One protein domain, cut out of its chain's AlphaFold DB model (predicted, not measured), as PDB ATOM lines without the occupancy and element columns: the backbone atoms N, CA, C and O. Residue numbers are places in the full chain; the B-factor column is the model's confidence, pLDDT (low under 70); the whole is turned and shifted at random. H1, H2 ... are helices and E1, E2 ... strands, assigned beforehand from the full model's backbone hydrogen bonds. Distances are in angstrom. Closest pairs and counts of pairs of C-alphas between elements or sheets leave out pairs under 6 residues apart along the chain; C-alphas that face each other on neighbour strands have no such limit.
ATOM      1  N   ALA A  40      37.186 -35.739  34.059       60.78
ATOM      2  CA  ALA A  40      37.189 -36.772  35.076       60.78
ATOM      3  C   ALA A  40      35.760 -36.881  35.598       60.78
ATOM      4  O   ALA A  40      35.116 -35.855  35.847       60.78
ATOM      5  N   GLU A  41      35.244 -38.101  35.709       83.00
ATOM      6  CA  GLU A  41      33.874 -38.293  36.159       83.00
ATOM      7  C   GLU A  41      33.761 -37.716  37.580       83.00
ATOM      8  O   GLU A  41      34.572 -38.004  38.461       83.00
ATOM      9  N   ARG A  42      32.811 -36.798  37.787       88.69
ATOM     10  CA  ARG A  42      32.669 -36.042  39.038       88.69
ATOM     11  C   ARG A  42      31.313 -36.314  39.659       88.69
ATOM     12  O   ARG A  42      30.271 -36.100  39.038       88.69
ATOM     13  N   GLU A  43      31.315 -36.678  40.932       93.50
ATOM     14  CA  GLU A  43      30.107 -36.697  41.747       93.50
ATOM     15  C   GLU A  43      29.908 -35.334  42.413       93.50
ATOM     16  O   GLU A  43      30.735 -34.881  43.204       93.50
ATOM     17  N   ILE A  44      28.787 -34.669  42.124       94.44
ATOM     18  CA  ILE A  44      28.461 -33.371  42.723       94.44
ATOM     19  C   ILE A  44      28.000 -33.565  44.173       94.44
ATOM     20  O   ILE A  44      26.933 -34.122  44.426       94.44
ATOM     21  N   LEU A  45      28.780 -33.026  45.110       96.19
ATOM     22  CA  LEU A  45      28.529 -33.083  46.551       96.19
ATOM     23  C   LEU A  45      27.651 -31.922  47.030       96.19
ATOM     24  O   LEU A  45      26.808 -32.101  47.908       96.19
ATOM     25  N   ALA A  46      27.842 -30.733  46.455       94.69
ATOM     26  CA  ALA A  46      27.042 -29.542  46.726       94.69
ATOM     27  C   ALA A  46      27.138 -28.556  45.558       94.69
ATOM     28  O   ALA A  46      28.219 -28.339  45.017       94.69
ATOM     29  N   GLN A  47      26.023 -27.936  45.183       92.00
ATOM     30  CA  GLN A  47      25.977 -26.925  44.131       92.00
ATOM     31  C   GLN A  47      24.995 -25.808  44.488       92.00
ATOM     32  O   GLN A  47      23.855 -26.073  44.891       92.00
ATOM     33  N   TRP A  48      25.433 -24.562  44.314       88.31
ATOM     34  CA  TRP A  48      24.660 -23.366  44.644       88.31
ATOM     35  C   TRP A  48      24.241 -22.603  43.397       88.31
ATOM     36  O   TRP A  48      25.024 -22.380  42.476       88.31
ATOM     37  N   TYR A  49      23.000 -22.144  43.422       82.69
ATOM     38  CA  TYR A  49      22.400 -21.252  42.453       82.69
ATOM     39  C   TYR A  49      21.830 -20.030  43.178       82.69
ATOM     40  O   TYR A  49      21.095 -20.162  44.162       82.69
ATOM     41  N   PHE A  50      22.157 -18.839  42.679       78.00
ATOM     42  CA  PHE A  50      21.676 -17.579  43.232       78.00
ATOM     43  C   PHE A  50      20.682 -16.926  42.273       78.00
ATOM     44  O   PHE A  50      20.993 -16.695  41.108       78.00
ATOM     45  N   SER A  51      19.494 -16.612  42.785       70.50
ATOM     46  CA  SER A  51      18.503 -15.771  42.111       70.50
ATOM     47  C   SER A  51      17.732 -14.955  43.147       70.50
ATOM     48  O   SER A  51      17.670 -15.372  44.313       70.50
ATOM     49  N   PRO A  52      17.109 -13.825  42.762       66.25
ATOM     50  CA  PRO A  52      16.253 -13.056  43.664       66.25
ATOM     51  C   PRO A  52      15.158 -13.913  44.317       66.25
ATOM     52  O   PRO A  52      14.942 -13.855  45.528       66.25
ATOM     53  N   GLU A  53      14.503 -14.767  43.528       65.94
ATOM     54  CA  GLU A  53      13.416 -15.639  43.978       65.94
ATOM     55  C   GLU A  53      13.921 -16.697  44.962       65.94
ATOM     56  O   GLU A  53      13.243 -17.006  45.946       65.94
ATOM     57  N   ARG A  54      15.122 -17.243  44.726       64.62
ATOM     58  CA  ARG A  54      15.742 -18.241  45.609       64.62
ATOM     59  C   ARG A  54      16.239 -17.636  46.909       64.62
ATOM     60  O   ARG A  54      15.974 -18.213  47.958       64.62
ATOM     61  N   ALA A  55      16.856 -16.456  46.869       62.03
ATOM     62  CA  ALA A  55      17.247 -15.738  48.080       62.03
ATOM     63  C   ALA A  55      16.037 -15.510  49.007       62.03
ATOM     64  O   ALA A  55      16.137 -15.710  50.219       62.03
ATOM     65  N   ALA A  56      14.872 -15.175  48.436       58.31
ATOM     66  CA  ALA A  56      13.623 -15.014  49.180       58.31
ATOM     67  C   ALA A  56      13.008 -16.343  49.667       58.31
ATOM     68  O   ALA A  56      12.488 -16.407  50.783       58.31
ATOM     69  N   SER A  57      13.066 -17.401  48.850       57.19
ATOM     70  CA  SER A  57      12.388 -18.684  49.110       57.19
ATOM     71  C   SER A  57      13.167 -19.625  50.032       57.19
ATOM     72  O   SER A  57      12.566 -20.280  50.881       57.19
ATOM     73  N   ASP A  58      14.496 -19.671  49.915       55.44
ATOM     74  CA  ASP A  58      15.351 -20.632  50.632       55.44
ATOM     75  C   ASP A  58      15.568 -20.252  52.112       55.44
ATOM     76  O   ASP A  58      16.337 -20.894  52.822       55.44
ATOM     77  N   GLY A  59      14.917 -19.191  52.607       48.81
ATOM     78  CA  GLY A  59      15.102 -18.730  53.986       48.81
ATOM     79  C   GLY A  59      16.479 -18.106  54.244       48.81
ATOM     80  O   GLY A  59      16.730 -17.667  55.366       48.81
ATOM     81  N   CYS A  60      17.296 -17.932  53.195       48.75
ATOM     82  CA  CYS A  60      18.505 -17.096  53.149       48.75
ATOM     83  C   CYS A  60      18.225 -15.613  53.480       48.75
ATOM     84  O   CYS A  60      19.129 -14.798  53.429       48.75
ATOM     85  N   ILE A  61      16.975 -15.266  53.809       47.16
ATOM     86  CA  ILE A  61      16.480 -13.967  54.288       47.16
ATOM     87  C   ILE A  61      15.781 -14.077  55.670       47.16
ATOM     88  O   ILE A  61      15.648 -13.081  56.373       47.16
ATOM     89  N   LYS A  62      15.413 -15.286  56.150       41.91
ATOM     90  CA  LYS A  62      14.665 -15.514  57.416       41.91
ATOM     91  C   LYS A  62      15.469 -15.991  58.644       41.91
ATOM     92  O   LYS A  62      14.982 -15.839  59.757       41.91
ATOM     93  N   THR A  63      16.682 -16.523  58.498       42.16
ATOM     94  CA  THR A  63      17.624 -16.812  59.612       42.16
ATOM     95  C   THR A  63      18.383 -15.581  60.144       42.16
ATOM     96  O   THR A  63      19.342 -15.710  60.899       42.16
ATOM     97  N   SER A  76      26.536  -6.797  64.337       74.12
ATOM     98  CA  SER A  76      27.455  -6.378  65.397       74.12
ATOM     99  C   SER A  76      28.891  -6.789  65.057       74.12
ATOM    100  O   SER A  76      29.133  -7.670  64.228       74.12
ATOM    101  N   ASN A  77      29.859  -6.195  65.749       78.12
ATOM    102  CA  ASN A  77      31.273  -6.536  65.601       78.12
ATOM    103  C   ASN A  77      31.681  -7.842  66.311       78.12
ATOM    104  O   ASN A  77      32.857  -8.183  66.327       78.12
ATOM    105  N   GLU A  78      30.743  -8.585  66.896       83.12
ATOM    106  CA  GLU A  78      31.038  -9.866  67.551       83.12
ATOM    107  C   GLU A  78      31.465 -10.935  66.518       83.12
ATOM    108  O   GLU A  78      31.158 -10.802  65.327       83.12
ATOM    109  N   PRO A  79      32.162 -12.005  66.920       88.19
ATOM    110  CA  PRO A  79      32.458 -13.113  66.017       88.19
ATOM    111  C   PRO A  79      31.206 -13.951  65.718       88.19
ATOM    112  O   PRO A  79      30.269 -14.003  66.515       88.19
ATOM    113  N   GLY A  80      31.211 -14.662  64.590       86.94
ATOM    114  CA  GLY A  80      30.209 -15.688  64.290       86.94
ATOM    115  C   GLY A  80      29.806 -15.774  62.824       86.94
ATOM    116  O   GLY A  80      30.262 -15.008  61.975       86.94
ATOM    117  N   GLU A  81      28.921 -16.724  62.530       86.19
ATOM    118  CA  GLU A  81      28.289 -16.842  61.219       86.19
ATOM    119  C   GLU A  81      27.338 -15.656  61.009       86.19
ATOM    120  O   GLU A  81      26.374 -15.464  61.752       86.19
ATOM    121  N   ARG A  82      27.637 -14.826  60.007       80.12
ATOM    122  CA  ARG A  82      26.859 -13.635  59.632       80.12
ATOM    123  C   ARG A  82      25.998 -13.905  58.413       80.12
ATOM    124  O   ARG A  82      25.795 -13.018  57.588       80.12
ATOM    125  N   GLY A  83      25.550 -15.152  58.296       75.56
ATOM    126  CA  GLY A  83      24.743 -15.594  57.183       75.56
ATOM    127  C   GLY A  83      25.173 -16.859  56.494       75.56
ATOM    128  O   GLY A  83      26.365 -17.162  56.459       75.56
ATOM    129  N   PHE A  84      24.203 -17.531  55.872       81.62
ATOM    130  CA  PHE A  84      24.474 -18.696  55.045       81.62
ATOM    131  C   PHE A  84      23.461 -18.931  53.913       81.62
ATOM    132  O   PHE A  84      22.324 -18.463  53.956       81.62
ATOM    133  N   TYR A  85      23.893 -19.723  52.931       81.62
ATOM    134  CA  TYR A  85      23.137 -20.210  51.783       81.62
ATOM    135  C   TYR A  85      23.253 -21.727  51.713       81.62
ATOM    136  O   TYR A  85      24.354 -22.268  51.584       81.62
ATOM    137  N   ASN A  86      22.127 -22.430  51.750       86.50
ATOM    138  CA  ASN A  86      22.133 -23.869  51.507       86.50
ATOM    139  C   ASN A  86      22.321 -24.160  50.013       86.50
ATOM    140  O   ASN A  86      21.807 -23.434  49.160       86.50
ATOM    141  N   ALA A  87      23.030 -25.243  49.704       87.56
ATOM    142  CA  ALA A  87      23.107 -25.774  48.351       87.56
ATOM    143  C   ALA A  87      21.696 -26.130  47.871       87.56
ATOM    144  O   ALA A  87      20.904 -26.726  48.603       87.56
ATOM    145  N   ASN A  88      21.381 -25.732  46.644       82.81
ATOM    146  CA  ASN A  88      20.021 -25.758  46.120       82.81
ATOM    147  C   ASN A  88      19.926 -26.211  44.651       82.81
ATOM    148  O   ASN A  88      18.819 -26.276  44.113       82.81
ATOM    149  N   GLY A  89      21.064 -26.532  44.023       83.75
ATOM    150  CA  GLY A  89      21.137 -27.170  42.710       83.75
ATOM    151  C   GLY A  89      21.182 -28.694  42.823       83.75
ATOM    152  O   GLY A  89      20.233 -29.384  42.456       83.75
ATOM    153  N   LYS A  90      22.287 -29.223  43.357       88.62
ATOM    154  CA  LYS A  90      22.528 -30.657  43.580       88.62
ATOM    155  C   LYS A  90      23.306 -30.869  44.874       88.62
ATOM    156  O   LYS A  90      24.034 -29.981  45.315       88.62
ATOM    157  N   GLY A  91      23.171 -32.061  45.446       91.12
ATOM    158  CA  GLY A  91      23.854 -32.418  46.683       91.12
ATOM    159  C   GLY A  91      23.378 -31.599  47.887       91.12
ATOM    160  O   GLY A  91      22.279 -31.042  47.885       91.12
ATOM    161  N   LYS A  92      24.193 -31.561  48.938       92.44
ATOM    162  CA  LYS A  92      23.891 -30.887  50.203       92.44
ATOM    163  C   LYS A  92      25.132 -30.150  50.686       92.44
ATOM    164  O   LYS A  92      26.206 -30.727  50.819       92.44
ATOM    165  N   GLY A  93      24.981 -28.867  50.989       93.44
ATOM    166  CA  GLY A  93      26.083 -28.009  51.405       93.44
ATOM    167  C   GLY A  93      25.603 -26.680  51.958       93.44
ATOM    168  O   GLY A  93      24.415 -26.363  51.869       93.44
ATOM    169  N   LYS A  94      26.529 -25.916  52.525       91.88
ATOM    170  CA  LYS A  94      26.308 -24.580  53.062       91.88
ATOM    171  C   LYS A  94      27.429 -23.634  52.612       91.88
ATOM    172  O   LYS A  94      28.596 -24.004  52.624       91.88
ATOM    173  N   LEU A  95      27.068 -22.432  52.176       92.19
ATOM    174  CA  LEU A  95      27.982 -21.317  51.937       92.19
ATOM    175  C   LEU A  95      27.712 -20.272  53.010       92.19
ATOM    176  O   LEU A  95      26.630 -19.693  53.013       92.19
ATOM    177  N   SER A  96      28.678 -20.002  53.874       90.50
ATOM    178  CA  SER A  96      28.547 -19.055  54.978       90.50
ATOM    179  C   SER A  96      29.529 -17.902  54.877       90.50
ATOM    180  O   SER A  96      30.620 -18.046  54.325       90.50
ATOM    181  N   TYR A  97      29.169 -16.773  55.483       89.81
ATOM    182  CA  TYR A  97      30.135 -15.736  55.823       89.81
ATOM    183  C   TYR A  97      30.477 -15.816  57.307       89.81
ATOM    184  O   TYR A  97      29.605 -15.641  58.161       89.81
ATOM    185  N   ILE A  98      31.739 -16.085  57.625       91.75
ATOM    186  CA  ILE A  98      32.221 -16.209  59.000       91.75
ATOM    187  C   ILE A  98      33.019 -14.959  59.350       91.75
ATOM    188  O   ILE A  98      34.052 -14.683  58.739       91.75
ATOM    189  N   GLN A  99      32.538 -14.234  60.354       89.12
ATOM    190  CA  GLN A  99      33.168 -13.028  60.867       89.12
ATOM    191  C   GLN A  99      34.016 -13.326  62.108       89.12
ATOM    192  O   GLN A  99      33.580 -14.061  63.001       89.12
ATOM    193  N   ILE A 100      35.195 -12.707  62.194       90.25
ATOM    194  CA  ILE A 100      36.017 -12.701  63.413       90.25
ATOM    195  C   ILE A 100      35.574 -11.613  64.401       90.25
ATOM    196  O   ILE A 100      34.773 -10.744  64.074       90.25
ATOM    197  N   ASP A 101      36.104 -11.635  65.622       86.94
ATOM    198  CA  ASP A 101      35.834 -10.574  66.594       86.94
ATOM    199  C   ASP A 101      36.472  -9.249  66.147       86.94
ATOM    200  O   ASP A 101      37.684  -9.150  65.936       86.94
ATOM    201  N   LYS A 102      35.636  -8.219  66.013       79.88
ATOM    202  CA  LYS A 102      36.004  -6.852  65.632       79.88
ATOM    203  C   LYS A 102      35.569  -5.828  66.676       79.88
ATOM    204  O   LYS A 102      35.511  -4.634  66.388       79.88
ATOM    205  N   GLY A 111      31.922   0.690  60.267       56.44
ATOM    206  CA  GLY A 111      32.603  -0.508  60.762       56.44
ATOM    207  C   GLY A 111      31.732  -1.761  60.913       56.44
ATOM    208  O   GLY A 111      32.256  -2.794  61.315       56.44
ATOM    209  N   LEU A 112      30.430  -1.701  60.612       67.62
ATOM    210  CA  LEU A 112      29.552  -2.876  60.678       67.62
ATOM    211  C   LEU A 112      29.614  -3.658  59.363       67.62
ATOM    212  O   LEU A 112      29.497  -3.071  58.288       67.62
ATOM    213  N   SER A 113      29.747  -4.981  59.452       72.44
ATOM    214  CA  SER A 113      29.599  -5.855  58.286       72.44
ATOM    215  C   SER A 113      28.157  -5.840  57.792       72.44
ATOM    216  O   SER A 113      27.211  -5.863  58.588       72.44
ATOM    217  N   ILE A 114      28.002  -5.821  56.475       75.31
ATOM    218  CA  ILE A 114      26.727  -5.769  55.781       75.31
ATOM    219  C   ILE A 114      26.656  -6.896  54.763       75.31
ATOM    220  O   ILE A 114      27.437  -6.894  53.814       75.31
ATOM    221  N   LEU A 115      25.682  -7.796  54.902       74.31
ATOM    222  CA  LEU A 115      25.312  -8.690  53.807       74.31
ATOM    223  C   LEU A 115      24.168  -8.064  53.004       74.31
ATOM    224  O   LEU A 115      23.088  -7.819  53.541       74.31
ATOM    225  N   ASP A 116      24.403  -7.851  51.718       70.50
ATOM    226  CA  ASP A 116      23.433  -7.415  50.724       70.50
ATOM    227  C   ASP A 116      23.126  -8.576  49.765       70.50
ATOM    228  O   ASP A 116      24.025  -9.227  49.224       70.50
ATOM    229  N   VAL A 117      21.834  -8.847  49.592       64.44
ATOM    230  CA  VAL A 117      21.297  -9.900  48.713       64.44
ATOM    231  C   VAL A 117      20.318  -9.343  47.677       64.44
ATOM    232  O   VAL A 117      19.755 -10.094  46.880       64.44
ATOM    233  N   SER A 118      20.102  -8.025  47.684       56.91
ATOM    234  CA  SER A 118      19.163  -7.326  46.805       56.91
ATOM    235  C   SER A 118      19.600  -7.365  45.338       56.91
ATOM    236  O   SER A 118      18.772  -7.353  44.428       56.91
ATOM    237  N   ASN A 119      20.906  -7.501  45.093       58.97
ATOM    238  CA  ASN A 119      21.480  -7.542  43.757       58.97
ATOM    239  C   ASN A 119      21.474  -8.961  43.160       58.97
ATOM    240  O   ASN A 119      22.489  -9.664  43.156       58.97
ATOM    241  N   GLY A 120      20.327  -9.386  42.628       62.75
ATOM    242  CA  GLY A 120      20.224 -10.648  41.886       62.75
ATOM    243  C   GLY A 120      20.227 -11.908  42.764       62.75
ATOM    244  O   GLY A 120      20.379 -13.006  42.241       62.75
ATOM    245  N   GLY A 121      20.108 -11.769  44.090       67.00
ATOM    246  CA  GLY A 121      20.195 -12.878  45.049       67.00
ATOM    247  C   GLY A 121      21.616 -13.377  45.332       67.00
ATOM    248  O   GLY A 121      21.784 -14.311  46.116       67.00
ATOM    249  N   GLN A 122      22.637 -12.769  44.717       78.06
ATOM    250  CA  GLN A 122      24.039 -13.115  44.951       78.06
ATOM    251  C   GLN A 122      24.489 -12.611  46.330       78.06
ATOM    252  O   GLN A 122      24.176 -11.471  46.678       78.06
ATOM    253  N   PRO A 123      25.250 -13.403  47.102       80.06
ATOM    254  CA  PRO A 123      25.831 -12.942  48.357       80.06
ATOM    255  C   PRO A 123      26.858 -11.835  48.123       80.06
ATOM    256  O   PRO A 123      27.914 -12.073  47.533       80.06
ATOM    257  N   VAL A 124      26.574 -10.637  48.633       81.25
ATOM    258  CA  VAL A 124      27.511  -9.512  48.652       81.25
ATOM    259  C   VAL A 124      27.769  -9.114  50.095       81.25
ATOM    260  O   VAL A 124      26.891  -8.581  50.759       81.25
ATOM    261  N   MET A 125      28.976  -9.342  50.593       83.56
ATOM    262  CA  MET A 125      29.392  -8.779  51.872       83.56
ATOM    263  C   MET A 125      30.077  -7.436  51.643       83.56
ATOM    264  O   MET A 125      30.847  -7.275  50.693       83.56
ATOM    265  N   SER A 126      29.846  -6.486  52.540       79.75
ATOM    266  CA  SER A 126      30.606  -5.248  52.634       79.75
ATOM    267  C   SER A 126      30.948  -4.899  54.081       79.75
ATOM    268  O   SER A 126      30.274  -5.346  55.000       79.75
ATOM    269  N   GLY A 127      32.021  -4.139  54.291       78.38
ATOM    270  CA  GLY A 127      32.493  -3.746  55.624       78.38
ATOM    271  C   GLY A 127      33.954  -4.128  55.878       78.38
ATOM    272  O   GLY A 127      34.682  -4.439  54.929       78.38
ATOM    273  N   PRO A 128      34.425  -4.089  57.135       78.19
ATOM    274  CA  PRO A 128      35.744  -4.597  57.487       78.19
ATOM    275  C   PRO A 128      35.782  -6.110  57.282       78.19
ATOM    276  O   PRO A 128      34.937  -6.804  57.823       78.19
ATOM    277  N   MET A 129      36.749  -6.632  56.533       83.88
ATOM    278  CA  MET A 129      36.875  -8.073  56.250       83.88
ATOM    279  C   MET A 129      38.156  -8.773  56.721       83.88
ATOM    280  O   MET A 129      38.161  -9.995  56.649       83.88
ATOM    281  N   PRO A 130      39.255  -8.112  57.140       86.12
ATOM    282  CA  PRO A 130      40.470  -8.842  57.520       86.12
ATOM    283  C   PRO A 130      40.187  -9.927  58.559       86.12
ATOM    284  O   PRO A 130      39.593  -9.645  59.595       86.12
ATOM    285  N   GLY A 131      40.600 -11.158  58.261       89.19
ATOM    286  CA  GLY A 131      40.339 -12.342  59.078       89.19
ATOM    287  C   GLY A 131      38.996 -13.035  58.818       89.19
ATOM    288  O   GLY A 131      38.904 -14.237  59.064       89.19
ATOM    289  N   ASP A 132      37.997 -12.343  58.271       91.62
ATOM    290  CA  ASP A 132      36.728 -12.957  57.875       91.62
ATOM    291  C   ASP A 132      36.911 -13.901  56.688       91.62
ATOM    292  O   ASP A 132      37.859 -13.773  55.903       91.62
ATOM    293  N   CYS A 133      35.972 -14.830  56.507       94.75
ATOM    294  CA  CYS A 133      36.002 -15.735  55.367       94.75
ATOM    295  C   CYS A 133      34.627 -16.062  54.787       94.75
ATOM    296  O   CYS A 133      33.628 -16.161  55.500       94.75
ATOM    297  N   TRP A 134      34.616 -16.305  53.478       95.38
ATOM    298  CA  TRP A 134      33.593 -17.139  52.854       95.38
ATOM    299  C   TRP A 134      33.954 -18.599  53.105       95.38
ATOM    300  O   TRP A 134      35.084 -18.998  52.821       95.38
ATOM    301  N   GLN A 135      33.019 -19.386  53.628       97.00
ATOM    302  CA  GLN A 135      33.199 -20.810  53.894       97.00
ATOM    303  C   GLN A 135      32.193 -21.621  53.084       97.00
ATOM    304  O   GLN A 135      30.993 -21.453  53.265       97.00
ATOM    305  N   PHE A 136      32.683 -22.519  52.236       97.62
ATOM    306  CA  PHE A 136      31.887 -23.562  51.597       97.62
ATOM    307  C   PHE A 136      32.068 -24.859  52.375       97.62
ATOM    308  O   PHE A 136      33.194 -25.225  52.707       97.62
ATOM    309  N   GLU A 137      30.979 -25.562  52.648       96.56
ATOM    310  CA  GLU A 137      31.010 -26.870  53.295       96.56
ATOM    311  C   GLU A 137      29.987 -27.814  52.671       96.56
ATOM    312  O   GLU A 137      28.869 -27.410  52.340       96.56
ATOM    313  N   THR A 138      30.344 -29.088  52.526       96.75
ATOM    314  CA  THR A 138      29.346 -30.131  52.281       96.75
ATOM    315  C   THR A 138      28.584 -30.416  53.571       96.75
ATOM    316  O   THR A 138      29.128 -30.342  54.668       96.75
ATOM    317  N   THR A 139      27.299 -30.734  53.454       88.06
ATOM    318  CA  THR A 139      26.453 -31.109  54.592       88.06
ATOM    319  C   THR A 139      25.826 -32.469  54.319       88.06
ATOM    320  O   THR A 139      25.611 -32.845  53.171       88.06
ATOM    321  N   GLY A 140      25.518 -33.240  55.363       76.69
ATOM    322  CA  GLY A 140      24.798 -34.510  55.199       76.69
ATOM    323  C   GLY A 140      25.594 -35.791  55.438       76.69
ATOM    324  O   GLY A 140      25.124 -36.832  54.995       76.69
ATOM    325  N   LYS A 141      26.692 -35.725  56.209       73.25
ATOM    326  CA  LYS A 141      27.534 -36.866  56.617       73.25
ATOM    327  C   LYS A 141      28.102 -37.623  55.417       73.25
ATOM    328  O   LYS A 141      27.532 -38.619  54.977       73.25
ATOM    329  N   ASN A 142      29.225 -37.137  54.908       85.25
ATOM    330  CA  ASN A 142      30.008 -37.868  53.923       85.25
ATOM    331  C   ASN A 142      31.060 -38.723  54.644       85.25
ATOM    332  O   ASN A 142      31.260 -38.583  55.850       85.25
ATOM    333  N   ASP A 143      31.715 -39.606  53.903       91.06
ATOM    334  CA  ASP A 143      32.902 -40.320  54.365       91.06
ATOM    335  C   ASP A 143      33.970 -40.181  53.282       91.06
ATOM    336  O   ASP A 143      33.861 -40.773  52.203       91.06
ATOM    337  N   PHE A 144      34.943 -39.303  53.525       95.19
ATOM    338  CA  PHE A 144      36.056 -39.056  52.622       95.19
ATOM    339  C   PHE A 144      37.321 -39.663  53.234       95.19
ATOM    340  O   PHE A 144      37.935 -39.034  54.100       95.19
ATOM    341  N   PRO A 145      37.722 -40.882  52.827       95.94
ATOM    342  CA  PRO A 145      38.969 -41.481  53.288       95.94
ATOM    343  C   PRO A 145      40.194 -40.693  52.800       95.94
ATOM    344  O   PRO A 145      40.120 -39.913  51.845       95.94
ATOM    345  N   GLU A 146      41.340 -40.935  53.439       96.50
ATOM    346  CA  GLU A 146      42.648 -40.499  52.933       96.50
ATOM    347  C   GLU A 146      42.821 -40.905  51.458       96.50
ATOM    348  O   GLU A 146      42.374 -41.971  51.030       96.50
ATOM    349  N   GLY A 147      43.431 -40.026  50.665       95.81
ATOM    350  CA  GLY A 147      43.597 -40.198  49.225       95.81
ATOM    351  C   GLY A 147      42.394 -39.754  48.387       95.81
ATOM    352  O   GLY A 147      42.525 -39.663  47.167       95.81
ATOM    353  N   THR A 148      41.247 -39.418  48.994       96.50
ATOM    354  CA  THR A 148      40.094 -38.887  48.244       96.50
ATOM    355  C   THR A 148      40.458 -37.569  47.564       96.50
ATOM    356  O   THR A 148      41.021 -36.666  48.191       96.50
ATOM    357  N   GLN A 149      40.093 -37.444  46.288       96.94
ATOM    358  CA  GLN A 149      40.232 -36.215  45.518       96.94
ATOM    359  C   GLN A 149      38.934 -35.409  45.539       96.94
ATOM    360  O   GLN A 149      37.873 -35.881  45.122       96.94
ATOM    361  N   LEU A 150      39.029 -34.179  46.035       96.56
ATOM    362  CA  LEU A 150      37.911 -33.256  46.194       96.56
ATOM    363  C   LEU A 150      38.164 -32.000  45.371       96.56
ATOM    364  O   LEU A 150      39.240 -31.406  45.429       96.56
ATOM    365  N   HIS A 151      37.165 -31.605  44.597       97.12
ATOM    366  CA  HIS A 151      37.228 -30.513  43.638       97.12
ATOM    367  C   HIS A 151      36.264 -29.397  44.033       97.12
ATOM    368  O   HIS A 151      35.138 -29.651  44.471       97.12
ATOM    369  N   MET A 152      36.717 -28.157  43.878       95.50
ATOM    370  CA  MET A 152      35.923 -26.959  44.105       95.50
ATOM    371  C   MET A 152      36.073 -26.016  42.917       95.50
ATOM    372  O   MET A 152      37.189 -25.723  42.493       95.50
ATOM    373  N   VAL A 153      34.950 -25.474  42.449       93.94
ATOM    374  CA  VAL A 153      34.915 -24.351  41.509       93.94
ATOM    375  C   VAL A 153      33.899 -23.316  41.968       93.94
ATOM    376  O   VAL A 153      32.805 -23.662  42.408       93.94
ATOM    377  N   TYR A 154      34.247 -22.036  41.884       92.75
ATOM    378  CA  TYR A 154      33.316 -20.930  42.086       92.75
ATOM    379  C   TYR A 154      33.811 -19.655  41.417       92.75
ATOM    380  O   TYR A 154      34.984 -19.495  41.086       92.75
ATOM    381  N   THR A 155      32.895 -18.707  41.263       88.88
ATOM    382  CA  THR A 155      33.217 -17.379  40.762       88.88
ATOM    383  C   THR A 155      33.316 -16.391  41.917       88.88
ATOM    384  O   THR A 155      32.369 -16.228  42.692       88.88
ATOM    385  N   TYR A 156      34.434 -15.675  41.991       88.38
ATOM    386  CA  TYR A 156      34.641 -14.580  42.929       88.38
ATOM    387  C   TYR A 156      34.626 -13.232  42.208       88.38
ATOM    388  O   TYR A 156      35.308 -13.050  41.200       88.38
ATOM    389  N   ASN A 157      33.859 -12.272  42.730       85.12
ATOM    390  CA  ASN A 157      33.857 -10.896  42.246       85.12
ATOM    391  C   ASN A 157      34.238  -9.928  43.387       85.12
ATOM    392  O   ASN A 157      33.419  -9.655  44.266       85.12
ATOM    393  N   PRO A 158      35.472  -9.404  43.397       77.94
ATOM    394  CA  PRO A 158      35.913  -8.415  44.383       77.94
ATOM    395  C   PRO A 158      35.328  -7.017  44.127       77.94
ATOM    396  O   PRO A 158      35.083  -6.258  45.066       77.94
ATOM    397  N   GLY A 159      35.110  -6.656  42.861       75.75
ATOM    398  CA  GLY A 159      34.734  -5.311  42.446       75.75
ATOM    399  C   GLY A 159      35.779  -4.237  42.782       75.75
ATOM    400  O   GLY A 159      36.869  -4.475  43.307       75.75
ATOM    401  N   LYS A 160      35.424  -2.979  42.504       76.44
ATOM    402  CA  LYS A 160      36.319  -1.818  42.676       76.44
ATOM    403  C   LYS A 160      36.801  -1.603  44.118       76.44
ATOM    404  O   LYS A 160      37.842  -0.977  44.316       76.44
ATOM    405  N   PHE A 161      36.049  -2.100  45.099       77.50
ATOM    406  CA  PHE A 161      36.327  -1.942  46.526       77.50
ATOM    407  C   PHE A 161      36.712  -3.258  47.225       77.50
ATOM    408  O   PHE A 161      36.665  -3.340  48.450       77.50
ATOM    409  N   GLY A 162      37.094  -4.289  46.470       81.06
ATOM    410  CA  GLY A 162      37.478  -5.578  47.033       81.06
ATOM    411  C   GLY A 162      38.862  -5.601  47.672       81.06
ATOM    412  O   GLY A 162      39.804  -4.956  47.208       81.06
ATOM    413  N   ALA A 163      38.990  -6.376  48.750       83.94
ATOM    414  CA  ALA A 163      40.289  -6.703  49.329       83.94
ATOM    415  C   ALA A 163      41.161  -7.439  48.299       83.94
ATOM    416  O   ALA A 163      40.665  -8.323  47.596       83.94
ATOM    417  N   LYS A 164      42.454  -7.100  48.234       85.06
ATOM    418  CA  LYS A 164      43.381  -7.687  47.253       85.06
ATOM    419  C   LYS A 164      43.794  -9.112  47.611       85.06
ATOM    420  O   LYS A 164      43.625 -10.023  46.812       85.06
ATOM    421  N   TYR A 165      44.361  -9.297  48.796       89.88
ATOM    422  CA  TYR A 165      44.994 -10.540  49.235       89.88
ATOM    423  C   TYR A 165      44.066 -11.406  50.078       89.88
ATOM    424  O   TYR A 165      43.487 -10.938  51.068       89.88
ATOM    425  N   TRP A 166      44.005 -12.682  49.707       93.69
ATOM    426  CA  TRP A 166      43.190 -13.719  50.322       93.69
ATOM    427  C   TRP A 166      43.983 -15.018  50.466       93.69
ATOM    428  O   TRP A 166      44.866 -15.328  49.664       93.69
ATOM    429  N   MET A 167      43.635 -15.794  51.485       96.81
ATOM    430  CA  MET A 167      44.078 -17.171  51.639       96.81
ATOM    431  C   MET A 167      42.918 -18.107  51.317       96.81
ATOM    432  O   MET A 167      41.868 -18.030  51.952       96.81
ATOM    433  N   ILE A 168      43.112 -18.982  50.338       98.00
ATOM    434  CA  ILE A 168      42.210 -20.086  50.034       98.00
ATOM    435  C   ILE A 168      42.752 -21.332  50.730       98.00
ATOM    436  O   ILE A 168      43.877 -21.764  50.468       98.00
ATOM    437  N   GLU A 169      41.953 -21.885  51.630       98.19
ATOM    438  CA  GLU A 169      42.308 -22.980  52.528       98.19
ATOM    439  C   GLU A 169      41.269 -24.094  52.404       98.19
ATOM    440  O   GLU A 169      40.095 -23.829  52.143       98.19
ATOM    441  N   TYR A 170      41.677 -25.335  52.638       98.06
ATOM    442  CA  TYR A 170      40.774 -26.474  52.773       98.06
ATOM    443  C   TYR A 170      41.019 -27.170  54.110       98.06
ATOM    444  O   TYR A 170      42.114 -27.097  54.669       98.06
ATOM    445  N   LYS A 171      39.982 -27.808  54.649       97.31
ATOM    446  CA  LYS A 171      40.083 -28.603  55.871       97.31
ATOM    447  C   LYS A 171      40.561 -30.010  55.521       97.31
ATOM    448  O   LYS A 171      39.908 -30.705  54.748       97.31
ATOM    449  N   ASP A 172      41.670 -30.419  56.122       96.12
ATOM    450  CA  ASP A 172      42.258 -31.751  56.005       96.12
ATOM    451  C   ASP A 172      42.332 -32.375  57.405       96.12
ATOM    452  O   ASP A 172      43.037 -31.888  58.296       96.12
ATOM    453  N   GLY A 173      41.500 -33.390  57.646       92.38
ATOM    454  CA  GLY A 173      41.207 -33.873  58.993       92.38
ATOM    455  C   GLY A 173      40.605 -32.769  59.875       92.38
ATOM    456  O   GLY A 173      39.423 -32.437  59.775       92.38
ATOM    457  N   LYS A 174      41.412 -32.198  60.778       92.12
ATOM    458  CA  LYS A 174      40.980 -31.151  61.731       92.12
ATOM    459  C   LYS A 174      41.598 -29.780  61.474       92.12
ATOM    460  O   LYS A 174      41.196 -28.817  62.127       92.12
ATOM    461  N   GLU A 175      42.548 -29.684  60.553       95.75
ATOM    462  CA  GLU A 175      43.332 -28.472  60.331       95.75
ATOM    463  C   GLU A 175      42.990 -27.840  58.988       95.75
ATOM    464  O   GLU A 175      42.650 -28.530  58.029       95.75
ATOM    465  N   PHE A 176      43.079 -26.513  58.920       97.25
ATOM    466  CA  PHE A 176      43.005 -25.798  57.653       97.25
ATOM    467  C   PHE A 176      44.408 -25.664  57.069       97.25
ATOM    468  O   PHE A 176      45.309 -25.154  57.735       97.25
ATOM    469  N   LYS A 177      44.570 -26.101  55.821       96.56
ATOM    470  CA  LYS A 177      45.811 -25.995  55.050       96.56
ATOM    471  C   LYS A 177      45.588 -25.096  53.829       96.56
ATOM    472  O   LYS A 177      44.494 -25.130  53.258       96.56
ATOM    473  N   PRO A 178      46.583 -24.304  53.393       97.00
ATOM    474  CA  PRO A 178      46.508 -23.600  52.117       97.00
ATOM    475  C   PRO A 178      46.292 -24.584  50.963       97.00
ATOM    476  O   PRO A 178      46.874 -25.668  50.956       97.00
ATOM    477  N   VAL A 179      45.480 -24.207  49.976       95.19
ATOM    478  CA  VAL A 179      45.298 -25.016  48.762       95.19
ATOM    479  C   VAL A 179      46.633 -25.121  48.003       95.19
ATOM    480  O   VAL A 179      47.158 -24.080  47.601       95.19
ATOM    481  N   PRO A 180      47.172 -26.335  47.756       85.75
ATOM    482  CA  PRO A 180      48.508 -26.515  47.171       85.75
ATOM    483  C   PRO A 180      48.648 -26.018  45.729       85.75
ATOM    484  O   PRO A 180      49.744 -25.664  45.308       85.75
ATOM    485  N   ALA A 181      47.544 -25.974  44.975       87.50
ATOM    486  CA  ALA A 181      47.525 -25.469  43.601       87.50
ATOM    487  C   ALA A 181      47.854 -23.967  43.504       87.50
ATOM    488  O   ALA A 181      48.151 -23.464  42.422       87.50
ATOM    489  N   PHE A 182      47.797 -23.236  44.620       90.94
ATOM    490  CA  PHE A 182      48.060 -21.806  44.658       90.94
ATOM    491  C   PHE A 182      49.358 -21.511  45.406       90.94
ATOM    492  O   PHE A 182      49.504 -21.828  46.586       90.94
ATOM    493  N   GLU A 183      50.294 -20.852  44.720       91.38
ATOM    494  CA  GLU A 183      51.574 -20.446  45.295       91.38
ATOM    495  C   GLU A 183      51.361 -19.501  46.488       91.38
ATOM    496  O   GLU A 183      50.774 -18.422  46.360       91.38
ATOM    497  N   GLN A 184      51.881 -19.888  47.652       93.00
ATOM    498  CA  GLN A 184      51.853 -19.051  48.842       93.00
ATOM    499  C   GLN A 184      52.944 -17.977  48.769       93.00
ATOM    500  O   GLN A 184      54.118 -18.267  48.551       93.00
ATOM    501  N   LYS A 185      52.557 -16.725  49.006       93.19
ATOM    502  CA  LYS A 185      53.437 -15.554  49.004       93.19
ATOM    503  C   LYS A 185      53.375 -14.855  50.345       93.19
ATOM    504  O   LYS A 185      52.344 -14.865  51.017       93.19
ATOM    505  N   THR A 186      54.495 -14.248  50.721       92.38
ATOM    506  CA  THR A 186      54.576 -13.361  51.879       92.38
ATOM    507  C   THR A 186      55.082 -12.001  51.430       92.38
ATOM    508  O   THR A 186      56.104 -11.913  50.757       92.38
ATOM    509  N   GLU A 187      54.368 -10.949  51.811       86.56
ATOM    510  CA  GLU A 187      54.753  -9.565  51.548       86.56
ATOM    511  C   GLU A 187      54.779  -8.777  52.858       86.56
ATOM    512  O   GLU A 187      53.982  -9.027  53.760       86.56
ATOM    513  N   THR A 188      55.678  -7.805  52.969       84.75
ATOM    514  CA  THR A 188      55.668  -6.848  54.080       84.75
ATOM    515  C   THR A 188      54.843  -5.631  53.673       84.75
ATOM    516  O   THR A 188      55.172  -4.935  52.707       84.75
ATOM    517  N   LEU A 189      53.757  -5.370  54.400       75.19
ATOM    518  CA  LEU A 189      52.860  -4.252  54.146       75.19
ATOM    519  C   LEU A 189      53.609  -2.932  54.384       75.19
ATOM    520  O   LEU A 189      54.090  -2.675  55.485       75.19
ATOM    521  N   LYS A 190      53.676  -2.051  53.376       72.94
ATOM    522  CA  LYS A 190      54.453  -0.796  53.471       72.94
ATOM    523  C   LYS A 190      53.993   0.131  54.597       72.94
ATOM    524  O   LYS A 190      54.801   0.892  55.115       72.94
ATOM    525  N   LEU A 191      52.703   0.099  54.932       69.38
ATOM    526  CA  LEU A 191      52.112   1.025  55.891       69.38
ATOM    527  C   LEU A 191      52.178   0.521  57.341       69.38
ATOM    528  O   LEU A 191      52.531   1.291  58.228       69.38
ATOM    529  N   SER A 192      51.856  -0.753  57.590       71.06
ATOM    530  CA  SER A 192      51.869  -1.328  58.945       71.06
ATOM    531  C   SER A 192      53.177  -2.041  59.297       71.06
ATOM    532  O   SER A 192      53.405  -2.345  60.462       71.06
ATOM    533  N   SER A 193      54.057  -2.288  58.318       77.75
ATOM    534  CA  SER A 193      55.247  -3.149  58.448       77.75
ATOM    535  C   SER A 193      54.940  -4.599  58.849       77.75
ATOM    536  O   SER A 193      55.851  -5.356  59.179       77.75
ATOM    537  N   GLU A 194      53.672  -5.008  58.812       80.44
ATOM    538  CA  GLU A 194      53.262  -6.380  59.095       80.44
ATOM    539  C   GLU A 194      53.538  -7.277  57.893       80.44
ATOM    540  O   GLU A 194      53.434  -6.851  56.742       80.44
ATOM    541  N   ASN A 195      53.843  -8.544  58.155       87.00
ATOM    542  CA  ASN A 195      53.913  -9.544  57.102       87.00
ATOM    543  C   ASN A 195      52.521 -10.118  56.852       87.00
ATOM    544  O   ASN A 195      51.863 -10.609  57.769       87.00
ATOM    545  N   ILE A 196      52.098 -10.079  55.595       88.06
ATOM    546  CA  ILE A 196      50.894 -10.736  55.110       88.06
ATOM    547  C   ILE A 196      51.285 -11.993  54.346       88.06
ATOM    548  O   ILE A 196      52.141 -11.944  53.468       88.06
ATOM    549  N   THR A 197      50.615 -13.105  54.637       93.00
ATOM    550  CA  THR A 197      50.747 -14.342  53.866       93.00
ATOM    551  C   THR A 197      49.424 -14.651  53.169       93.00
ATOM    552  O   THR A 197      48.357 -14.601  53.787       93.00
ATOM    553  N   TYR A 198      49.479 -14.950  51.875       94.44
ATOM    554  CA  TYR A 198      48.314 -15.186  51.018       94.44
ATOM    555  C   TYR A 198      48.672 -16.171  49.900       94.44
ATOM    556  O   TYR A 198      49.847 -16.350  49.597       94.44
ATOM    557  N   ASN A 199      47.681 -16.799  49.272       94.38
ATOM    558  CA  ASN A 199      47.884 -17.604  48.056       94.38
ATOM    559  C   ASN A 199      47.003 -17.135  46.887       94.38
ATOM    560  O   ASN A 199      47.096 -17.654  45.781       94.38
ATOM    561  N   MET A 200      46.178 -16.105  47.100       92.00
ATOM    562  CA  MET A 200      45.376 -15.490  46.055       92.00
ATOM    563  C   MET A 200      45.427 -13.966  46.155       92.00
ATOM    564  O   MET A 200      45.220 -13.386  47.220       92.00
ATOM    565  N   ALA A 201      45.694 -13.315  45.026       89.31
ATOM    566  CA  ALA A 201      45.604 -11.870  44.872       89.31
ATOM    567  C   ALA A 201      44.605 -11.555  43.754       89.31
ATOM    568  O   ALA A 201      44.745 -12.066  42.641       89.31
ATOM    569  N   PHE A 202      43.607 -10.728  44.051       84.50
ATOM    570  CA  PHE A 202      42.596 -10.298  43.090       84.50
ATOM    571  C   PHE A 202      42.789  -8.830  42.688       84.50
ATOM    572  O   PHE A 202      43.223  -8.002  43.494       84.50
ATOM    573  N   THR A 203      42.454  -8.521  41.436       81.69
ATOM    574  CA  THR A 203      42.242  -7.154  40.937       81.69
ATOM    575  C   THR A 203      40.765  -6.783  41.101       81.69
ATOM    576  O   THR A 203      40.031  -7.484  41.786       81.69
ATOM    577  N   ALA A 204      40.298  -5.700  40.469       77.75
ATOM    578  CA  ALA A 204      38.872  -5.367  40.464       77.75
ATOM    579  C   ALA A 204      38.026  -6.338  39.616       77.75
ATOM    580  O   ALA A 204      36.796  -6.294  39.691       77.75
ATOM    581  N   ASP A 205      38.680  -7.181  38.815       78.88
ATOM    582  CA  ASP A 205      38.037  -8.071  37.862       78.88
ATOM    583  C   ASP A 205      37.558  -9.356  38.534       78.88
ATOM    584  O   ASP A 205      38.130  -9.858  39.508       78.88
ATOM    585  N   GLN A 206      36.478  -9.904  37.987       78.44
ATOM    586  CA  GLN A 206      35.954 -11.194  38.402       78.44
ATOM    587  C   GLN A 206      36.959 -12.307  38.069       78.44
ATOM    588  O   GLN A 206      37.624 -12.259  37.035       78.44
ATOM    589  N   LYS A 207      37.028 -13.348  38.903       83.81
ATOM    590  CA  LYS A 207      37.907 -14.500  38.683       83.81
ATOM    591  C   LYS A 207      37.206 -15.816  39.009       83.81
ATOM    592  O   LYS A 207      36.472 -15.905  39.994       83.81
ATOM    593  N   ILE A 208      37.449 -16.830  38.183       88.06
ATOM    594  CA  ILE A 208      37.098 -18.217  38.493       88.06
ATOM    595  C   ILE A 208      38.184 -18.771  39.414       88.06
ATOM    596  O   ILE A 208      39.377 -18.674  39.120       88.06
ATOM    597  N   VAL A 209      37.764 -19.306  40.552       90.38
ATOM    598  CA  VAL A 209      38.622 -20.045  41.471       90.38
ATOM    599  C   VAL A 209      38.275 -21.513  41.314       90.38
ATOM    600  O   VAL A 209      37.151 -21.913  41.610       90.38
ATOM    601  N   GLU A 210      39.242 -22.298  40.857       93.88
ATOM    602  CA  GLU A 210      39.091 -23.730  40.632       93.88
ATOM    603  C   GLU A 210      40.337 -24.468  41.105       93.88
ATOM    604  O   GLU A 210      41.457 -24.005  40.879       93.88
ATOM    605  N   PHE A 211      40.139 -25.584  41.801       93.50
ATOM    606  CA  PHE A 211      41.222 -26.439  42.264       93.50
ATOM    607  C   PHE A 211      40.712 -27.826  42.664       93.50
ATOM    608  O   PHE A 211      39.544 -28.013  43.010       93.50
ATOM    609  N   THR A 212      41.642 -28.778  42.704       94.75
ATOM    610  CA  THR A 212      41.453 -30.107  43.293       94.75
ATOM    611  C   THR A 212      42.468 -30.297  44.414       94.75
ATOM    612  O   THR A 212      43.632 -29.925  44.271       94.75
ATOM    613  N   VAL A 213      42.036 -30.884  45.527       93.75
ATOM    614  CA  VAL A 213      42.900 -31.307  46.635       93.75
ATOM    615  C   VAL A 213      42.817 -32.815  46.814       93.75
ATOM    616  O   VAL A 213      41.774 -33.421  46.572       93.75
ATOM    617  N   THR A 214      43.913 -33.423  47.257       96.12
ATOM    618  CA  THR A 214      43.939 -34.809  47.729       96.12
ATOM    619  C   THR A 214      44.047 -34.785  49.245       96.12
ATOM    620  O   THR A 214      44.912 -34.100  49.787       96.12
ATOM    621  N   LEU A 215      43.146 -35.486  49.927       96.44
ATOM    622  CA  LEU A 215      43.156 -35.553  51.384       96.44
ATOM    623  C   LEU A 215      44.327 -36.396  51.887       96.44
ATOM    624  O   LEU A 215      44.493 -37.535  51.455       96.44
ATOM    625  N   GLU A 216      45.084 -35.870  52.847       97.12
ATOM    626  CA  GLU A 216      46.085 -36.648  53.590       97.12
ATOM    627  C   GLU A 216      45.467 -37.299  54.835       97.12
ATOM    628  O   GLU A 216      46.053 -38.198  55.422       97.12
ATOM    629  N   ASN A 217      44.287 -36.842  55.264       96.56
ATOM    630  CA  ASN A 217      43.574 -37.369  56.417       96.56
ATOM    631  C   ASN A 217      42.090 -37.531  56.091       96.56
ATOM    632  O   ASN A 217      41.485 -36.698  55.414       96.56
ATOM    633  N   SER A 218      41.470 -38.576  56.638       94.25
ATOM    634  CA  SER A 218      40.032 -38.790  56.486       94.25
ATOM    635  C   SER A 218      39.206 -37.658  57.113       94.25
ATOM    636  O   SER A 218      39.533 -37.185  58.206       94.25
ATOM    637  N   THR A 219      38.097 -37.285  56.477       94.00
ATOM    638  CA  THR A 219      37.137 -36.283  56.973       94.00
ATOM    639  C   THR A 219      35.706 -36.651  56.573       94.00
ATOM    640  O   THR A 219      35.482 -37.353  55.591       94.00
ATOM    641  N   ASP A 220      34.722 -36.176  57.330       93.25
ATOM    642  CA  ASP A 220      33.286 -36.366  57.073       93.25
ATOM    643  C   ASP A 220      32.651 -35.220  56.263       93.25
ATOM    644  O   ASP A 220      31.532 -35.320  55.741       93.25
ATOM    645  N   GLU A 221      33.386 -34.117  56.141       94.44
ATOM    646  CA  GLU A 221      32.969 -32.894  55.474       94.44
ATOM    647  C   GLU A 221      34.112 -32.359  54.614       94.44
ATOM    648  O   GLU A 221      35.271 -32.326  55.039       94.44
ATOM    649  N   PHE A 222      33.774 -31.890  53.414       97.12
ATOM    650  CA  PHE A 222      34.689 -31.106  52.600       97.12
ATOM    651  C   PHE A 222      34.424 -29.639  52.917       97.12
ATOM    652  O   PHE A 222      33.313 -29.162  52.686       97.12
ATOM    653  N   VAL A 223      35.416 -28.940  53.471       97.81
ATOM    654  CA  VAL A 223      35.292 -27.531  53.864       97.81
ATOM    655  C   VAL A 223      36.390 -26.714  53.200       97.81
ATOM    656  O   VAL A 223      37.567 -27.048  53.313       97.81
ATOM    657  N   VAL A 224      36.001 -25.624  52.547       98.44
ATOM    658  CA  VAL A 224      36.884 -24.661  51.882       98.44
ATOM    659  C   VAL A 224      36.625 -23.274  52.457       98.44
ATOM    660  O   VAL A 224      35.474 -22.877  52.628       98.44
ATOM    661  N   ARG A 225      37.685 -22.513  52.730       97.81
ATOM    662  CA  ARG A 225      37.611 -21.117  53.178       97.81
ATOM    663  C   ARG A 225      38.368 -20.205  52.232       97.81
ATOM    664  O   ARG A 225      39.508 -20.485  51.892       97.81
ATOM    665  N   GLN A 226      37.768 -19.073  51.890       97.25
ATOM    666  CA  GLN A 226      38.461 -17.927  51.313       97.25
ATOM    667  C   GLN A 226      38.515 -16.822  52.372       97.25
ATOM    668  O   GLN A 226      37.535 -16.105  52.585       97.25
ATOM    669  N   ARG A 227      39.656 -16.706  53.056       96.44
ATOM    670  CA  ARG A 227      39.887 -15.797  54.184       96.44
ATOM    671  C   ARG A 227      40.591 -14.523  53.740       96.44
ATOM    672  O   ARG A 227      41.605 -14.578  53.051       96.44
ATOM    673  N   CYS A 228      40.059 -13.369  54.122       92.38
ATOM    674  CA  CYS A 228      40.648 -12.086  53.766       92.38
ATOM    675  C   CYS A 228      41.912 -11.848  54.593       92.38
ATOM    676  O   CYS A 228      41.881 -11.897  55.823       92.38
ATOM    677  N   CYS A 229      43.021 -11.545  53.922       90.88
ATOM    678  CA  CYS A 229      44.283 -11.217  54.580       90.88
ATOM    679  C   CYS A 229      44.571  -9.704  54.566       90.88
ATOM    680  O   CYS A 229      45.461  -9.236  55.271       90.88
ATOM    681  N   SER A 230      43.842  -8.919  53.762       79.25
ATOM    682  CA  SER A 230      44.173  -7.509  53.504       79.25
ATOM    683  C   SER A 230      43.523  -6.549  54.487       79.25
ATOM    684  O   SER A 230      42.371  -6.165  54.300       79.25
ATOM    685  N   ALA A 231      44.294  -6.071  55.463       74.38
ATOM    686  CA  ALA A 231      43.859  -5.008  56.369       74.38
ATOM    687  C   ALA A 231      43.868  -3.605  55.758       74.38
ATOM    688  O   ALA A 231      42.993  -2.812  56.082       74.38
ATOM    689  N   TYR A 232      44.792  -3.295  54.848       70.50
ATOM    690  CA  TYR A 232      45.056  -1.908  54.431       70.50
ATOM    691  C   TYR A 232      44.966  -1.670  52.923       70.50
ATOM    692  O   TYR A 232      45.225  -0.559  52.465       70.50
ATOM    693  N   GLN A 233      44.631  -2.695  52.140       71.06
ATOM    694  CA  GLN A 233      44.722  -2.631  50.686       71.06
ATOM    695  C   GLN A 233      43.440  -3.094  49.992       71.06
ATOM    696  O   GLN A 233      42.914  -4.173  50.266       71.06
ATOM    697  N   VAL A 234      42.990  -2.272  49.041       69.44
ATOM    698  CA  VAL A 234      41.912  -2.572  48.090       69.44
ATOM    699  C   VAL A 234      42.479  -2.499  46.695       69.44
ATOM    700  O   VAL A 234      42.980  -1.442  46.294       69.44
ATOM    701  N   ASN A 235      42.388  -3.603  45.953       70.69
ATOM    702  CA  ASN A 235      43.081  -3.742  44.675       70.69
ATOM    703  C   ASN A 235      44.536  -3.260  44.844       70.69
ATOM    704  O   ASN A 235      45.203  -3.619  45.809       70.69
ATOM    705  N   ASP A 236      45.031  -2.354  44.007       71.12
ATOM    706  CA  ASP A 236      46.409  -1.852  44.106       71.12
ATOM    707  C   ASP A 236      46.573  -0.548  44.900       71.12
ATOM    708  O   ASP A 236      47.596   0.129  44.789       71.12
ATOM    709  N   LYS A 237      45.580  -0.174  45.718       71.12
ATOM    710  CA  LYS A 237      45.600   1.067  46.504       71.12
ATOM    711  C   LYS A 237      45.741   0.788  47.996       71.12
ATOM    712  O   LYS A 237      44.919   0.090  48.587       71.12
ATOM    713  N   TRP A 238      46.765   1.393  48.591       72.25
ATOM    714  CA  TRP A 238      47.016   1.383  50.030       72.25
ATOM    715  C   TRP A 238      46.269   2.514  50.729       72.25
ATOM    716  O   TRP A 238      46.219   3.634  50.219       72.25
ATOM    717  N   PHE A 239      45.726   2.220  51.905       64.75
ATOM    718  CA  PHE A 239      45.116   3.201  52.796       64.75
ATOM    719  C   PHE A 239      46.009   3.481  53.996       64.75
ATOM    720  O   PHE A 239      46.645   2.568  54.505       64.75
ATOM    721  N   ASP A 240      45.958   4.712  54.514       64.62
ATOM    722  CA  ASP A 240      46.641   5.110  55.756       64.62
ATOM    723  C   ASP A 240      45.961   4.569  57.034       64.62
ATOM    724  O   ASP A 240      46.413   4.818  58.151       64.62
ATOM    725  N   LYS A 241      44.827   3.872  56.890       65.06
ATOM    726  CA  LYS A 241      44.015   3.300  57.975       65.06
ATOM    727  C   LYS A 241      43.453   1.940  57.544       65.06
ATOM    728  O   LYS A 241      43.322   1.728  56.336       65.06
ATOM    729  N   PRO A 242      43.093   1.045  58.487       65.50
ATOM    730  CA  PRO A 242      42.457  -0.223  58.149       65.50
ATOM    731  C   PRO A 242      41.223  -0.015  57.274       65.50
ATOM    732  O   PRO A 242      40.448   0.924  57.485       65.50
ATOM    733  N   ASN A 243      41.040  -0.888  56.289       69.56
ATOM    734  CA  ASN A 243      39.901  -0.817  55.405       69.56
ATOM    735  C   ASN A 243      38.635  -1.266  56.137       69.56
ATOM    736  O   ASN A 243      38.440  -2.447  56.424       69.56
ATOM    737  N   VAL A 244      37.761  -0.301  56.392       66.94
ATOM    738  CA  VAL A 244      36.442  -0.513  56.996       66.94
ATOM    739  C   VAL A 244      35.335  -0.689  55.949       66.94
ATOM    740  O   VAL A 244      34.197  -0.945  56.305       66.94
ATOM    741  N   LYS A 245      35.644  -0.581  54.648       68.94
ATOM    742  CA  LYS A 245      34.672  -0.672  53.545       68.94
ATOM    743  C   LYS A 245      35.209  -1.524  52.386       68.94
ATOM    744  O   LYS A 245      35.404  -1.025  51.278       68.94
ATOM    745  N   CYS A 246      35.475  -2.805  52.640       77.88
ATOM    746  CA  CYS A 246      35.671  -3.788  51.571       77.88
ATOM    747  C   CYS A 246      34.322  -4.194  50.967       77.88
ATOM    748  O   CYS A 246      33.302  -4.111  51.645       77.88
ATOM    749  N   VAL A 247      34.333  -4.711  49.738       80.38
ATOM    750  CA  VAL A 247      33.225  -5.476  49.140       80.38
ATOM    751  C   VAL A 247      33.734  -6.857  48.724       80.38
ATOM    752  O   VAL A 247      34.897  -7.018  48.364       80.38
ATOM    753  N   SER A 248      32.892  -7.878  48.819       86.19
ATOM    754  CA  SER A 248      33.246  -9.248  48.468       86.19
ATOM    755  C   SER A 248      31.999 -10.000  48.029       86.19
ATOM    756  O   SER A 248      30.984  -9.951  48.722       86.19
ATOM    757  N   ARG A 249      32.049 -10.674  46.876       85.38
ATOM    758  CA  ARG A 249      30.885 -11.354  46.295       85.38
ATOM    759  C   ARG A 249      31.234 -12.752  45.800       85.38
ATOM    760  O   ARG A 249      32.175 -12.912  45.021       85.38
ATOM    761  N   ILE A 250      30.415 -13.735  46.176       87.62
ATOM    762  CA  ILE A 250      30.361 -15.027  45.482       87.62
ATOM    763  C   ILE A 250      29.289 -14.925  44.402       87.62
ATOM    764  O   ILE A 250      28.162 -14.510  44.665       87.62
ATOM    765  N   ALA A 251      29.651 -15.269  43.172       76.81
ATOM    766  CA  ALA A 251      28.736 -15.240  42.046       76.81
ATOM    767  C   ALA A 251      28.418 -16.656  41.558       76.81
ATOM    768  O   ALA A 251      29.213 -17.585  41.688       76.81
ATOM    769  N   GLY A 252      27.236 -16.782  40.971       66.81
ATOM    770  CA  GLY A 252      26.747 -17.958  40.271       66.81
ATOM    771  C   GLY A 252      25.595 -17.489  39.399       66.81
ATOM    772  O   GLY A 252      24.716 -16.782  39.894       66.81
ATOM    773  N   ASP A 253      25.650 -17.780  38.105       59.34
ATOM    774  CA  ASP A 253      24.639 -17.334  37.151       59.34
ATOM    775  C   ASP A 253      24.425 -18.424  36.091       59.34
ATOM    776  O   ASP A 253      25.271 -18.591  35.221       59.34
ATOM    777  N   PRO A 254      23.314 -19.176  36.135       52.66
ATOM    778  CA  PRO A 254      23.037 -20.238  35.178       52.66
ATOM    779  C   PRO A 254      22.600 -19.685  33.823       52.66
ATOM    780  O   PRO A 254      22.550 -20.436  32.858       52.66
ATOM    781  N   SER A 255      22.259 -18.393  33.743       57.53
ATOM    782  CA  SER A 255      21.986 -17.733  32.468       57.53
ATOM    783  C   SER A 255      23.275 -17.342  31.740       57.53
ATOM    784  O   SER A 255      23.231 -16.928  30.583       57.53
ATOM    785  N   ASN A 256      24.427 -17.509  32.397       63.91
ATOM    786  CA  ASN A 256      25.741 -17.269  31.835       63.91
ATOM    787  C   ASN A 256      26.604 -18.528  31.968       63.91
ATOM    788  O   ASN A 256      27.290 -18.716  32.966       63.91
ATOM    789  N   GLU A 257      26.608 -19.365  30.931       59.03
ATOM    790  CA  GLU A 257      27.380 -20.617  30.897       59.03
ATOM    791  C   GLU A 257      28.895 -20.411  31.095       59.03
ATOM    792  O   GLU A 257      29.583 -21.325  31.541       59.03
ATOM    793  N   ALA A 258      29.422 -19.205  30.844       64.88
ATOM    794  CA  ALA A 258      30.820 -18.872  31.126       64.88
ATOM    795  C   ALA A 258      31.106 -18.665  32.629       64.88
ATOM    796  O   ALA A 258      32.267 -18.551  33.025       64.88
ATOM    797  N   LYS A 259      30.072 -18.590  33.478       69.00
ATOM    798  CA  LYS A 259      30.193 -18.477  34.935       69.00
ATOM    799  C   LYS A 259      29.804 -19.802  35.585       69.00
ATOM    800  O   LYS A 259      28.611 -20.074  35.732       69.00
ATOM    801  N   PRO A 260      30.776 -20.610  36.045       77.69
ATOM    802  CA  PRO A 260      30.436 -21.842  36.730       77.69
ATOM    803  C   PRO A 260      29.643 -21.523  37.999       77.69
ATOM    804  O   PRO A 260      29.992 -20.621  38.773       77.69
ATOM    805  N   LEU A 261      28.573 -22.287  38.215       85.56
ATOM    806  CA  LEU A 261      27.899 -22.321  39.504       85.56
ATOM    807  C   LEU A 261      28.900 -22.795  40.565       85.56
ATOM    808  O   LEU A 261      29.624 -23.763  40.299       85.56
ATOM    809  N   PRO A 262      28.926 -22.184  41.765       92.38
ATOM    810  CA  PRO A 262      29.705 -22.727  42.863       92.38
ATOM    811  C   PRO A 262      29.361 -24.201  43.060       92.38
ATOM    812  O   PRO A 262      28.187 -24.548  43.221       92.38
ATOM    813  N   THR A 263      30.368 -25.063  42.982       94.19
ATOM    814  CA  THR A 263      30.194 -26.514  42.984       94.19
ATOM    815  C   THR A 263      31.347 -27.170  43.732       94.19
ATOM    816  O   THR A 263      32.511 -26.927  43.425       94.19
ATOM    817  N   MET A 264      30.999 -28.030  44.687       97.12
ATOM    818  CA  MET A 264      31.898 -28.981  45.336       97.12
ATOM    819  C   MET A 264      31.625 -30.366  44.766       97.12
ATOM    820  O   MET A 264      30.466 -30.788  44.686       97.12
ATOM    821  N   SER A 265      32.674 -31.086  44.390       96.38
ATOM    822  CA  SER A 265      32.558 -32.427  43.826       96.38
ATOM    823  C   SER A 265      33.657 -33.364  44.314       96.38
ATOM    824  O   SER A 265      34.692 -32.929  44.818       96.38
ATOM    825  N   ARG A 266      33.402 -34.664  44.197       95.25
ATOM    826  CA  ARG A 266      34.385 -35.733  44.362       95.25
ATOM    827  C   ARG A 266      34.798 -36.223  42.981       95.25
ATOM    828  O   ARG A 266      33.929 -36.467  42.145       95.25
ATOM    829  N   VAL A 267      36.100 -36.360  42.758       93.00
ATOM    830  CA  VAL A 267      36.642 -36.997  41.550       93.00
ATOM    831  C   VAL A 267      36.516 -38.514  41.715       93.00
ATOM    832  O   VAL A 267      36.827 -39.024  42.796       93.00
ATOM    833  N   LEU A 268      36.000 -39.199  40.691       86.50
ATOM    834  CA  LEU A 268      35.771 -40.649  40.673       86.50
ATOM    835  C   LEU A 268      36.929 -41.421  40.030       86.50
ATOM    836  O   LEU A 268      37.584 -40.870  39.116       86.50
TER     837      LEU A 268
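AT A GLANCE: This is residues 40 to 63, 76 to 102 and 111 to 268 of the 268 residues of an uncharacterized protein of Bacteroides sp. CAG:545 (UniProt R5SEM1). Two strongly twisted sheets stand face to face as a sandwich: a branched sheet of seven strands, E1, E4, E5, E7, E12, E14 and E15, and a six-stranded sheet in the order E2 - E3 - E6 - E13 - E8 - E9. A small hairpin of E10 and E11 lies next to E8, and the one short helix, H1, is on neither sheet. The printed part has 209 residues, with fifteen named strands along the chain from E1 to E15 and H1 between E1 and E2; it is mostly strand, with under half of its residues in named elements, and neighbour strands are antiparallel. It is compact and rounded, with a radius of gyration of the C-alphas of 16.7 A and spans of 48 by 39 by 34 A.

HOW THE PARTS SIT: In the branched sheet, E7, residues 149 to 157, has E12, residues 207 to 214, on one side, with N 150 and O 213 2.9 A apart. On the other side, staggered along E7, are E15, residues 263 to 267, with N 151 and O 265 at 2.8 A, and E14, residues 246 to 251, with N 157 and O 249 at 2.9 A. E15 has E7 on one side and the edge strand E1, residues 42 to 47, on the other side, with N 43 and O 266 at 2.9 A. E14 has E7 on one side and E5, residues 124 to 127, on the other side, with N 125 and O 248 at 2.8 A; E5 forms a hairpin with the edge strand E4, residues 114 to 116, with N 114 and O 126 at 2.8 A. In the other sheet, hairpin E2, residues 80 to 86, and E3, residues 93 to 99, has N 82 and O 97 at 2.8 A. E6, residues 133 to 138, follows with N 94 and O 137 at 2.8 A, then E13, residues 223 to 228, with N 136 and O 224 at 2.8 A. E8, residues 165 to 172, has N 167 and O 227 at 2.8 A to E13; its hairpin with E9, residues 175 to 178, has N 170 and O 177 at 2.9 A. The facing parts are 7.8 A centre to centre, with strands at 34 degrees. Hairpin E10, residues 185 to 188, and E11, residues 195 to 198, has N 187 and O 196 at 2.9 A; the closest C-alphas of E8 and E11, Met 167 and Tyr 198, are 4.7 A apart. In H1, residues 52 to 57, every O i to N i+4 pair is within hydrogen-bond range.

IN THESE COORDINATES: E1 begins at C-alpha 42, (32.669, -36.042, 39.038), and E15 ends at C-alpha 267, (36.642, -36.997, 41.550). E7 measures 26.3 A, E12 23.0 A and E8 22.4 A.

THE WHOLE: The farthest C-alphas, Asp 240 and Leu 268, are 49.4 A apart. Cuts leave C-alphas 63 and 76 15.5 A apart, and 102 and 111 8.7 A apart. Links E13 to E14 and E14 to E15 are long. Mean pLDDT of the printed part is 82.9; 37 residues are under 70, among them 52 to 63 and 252 to 259.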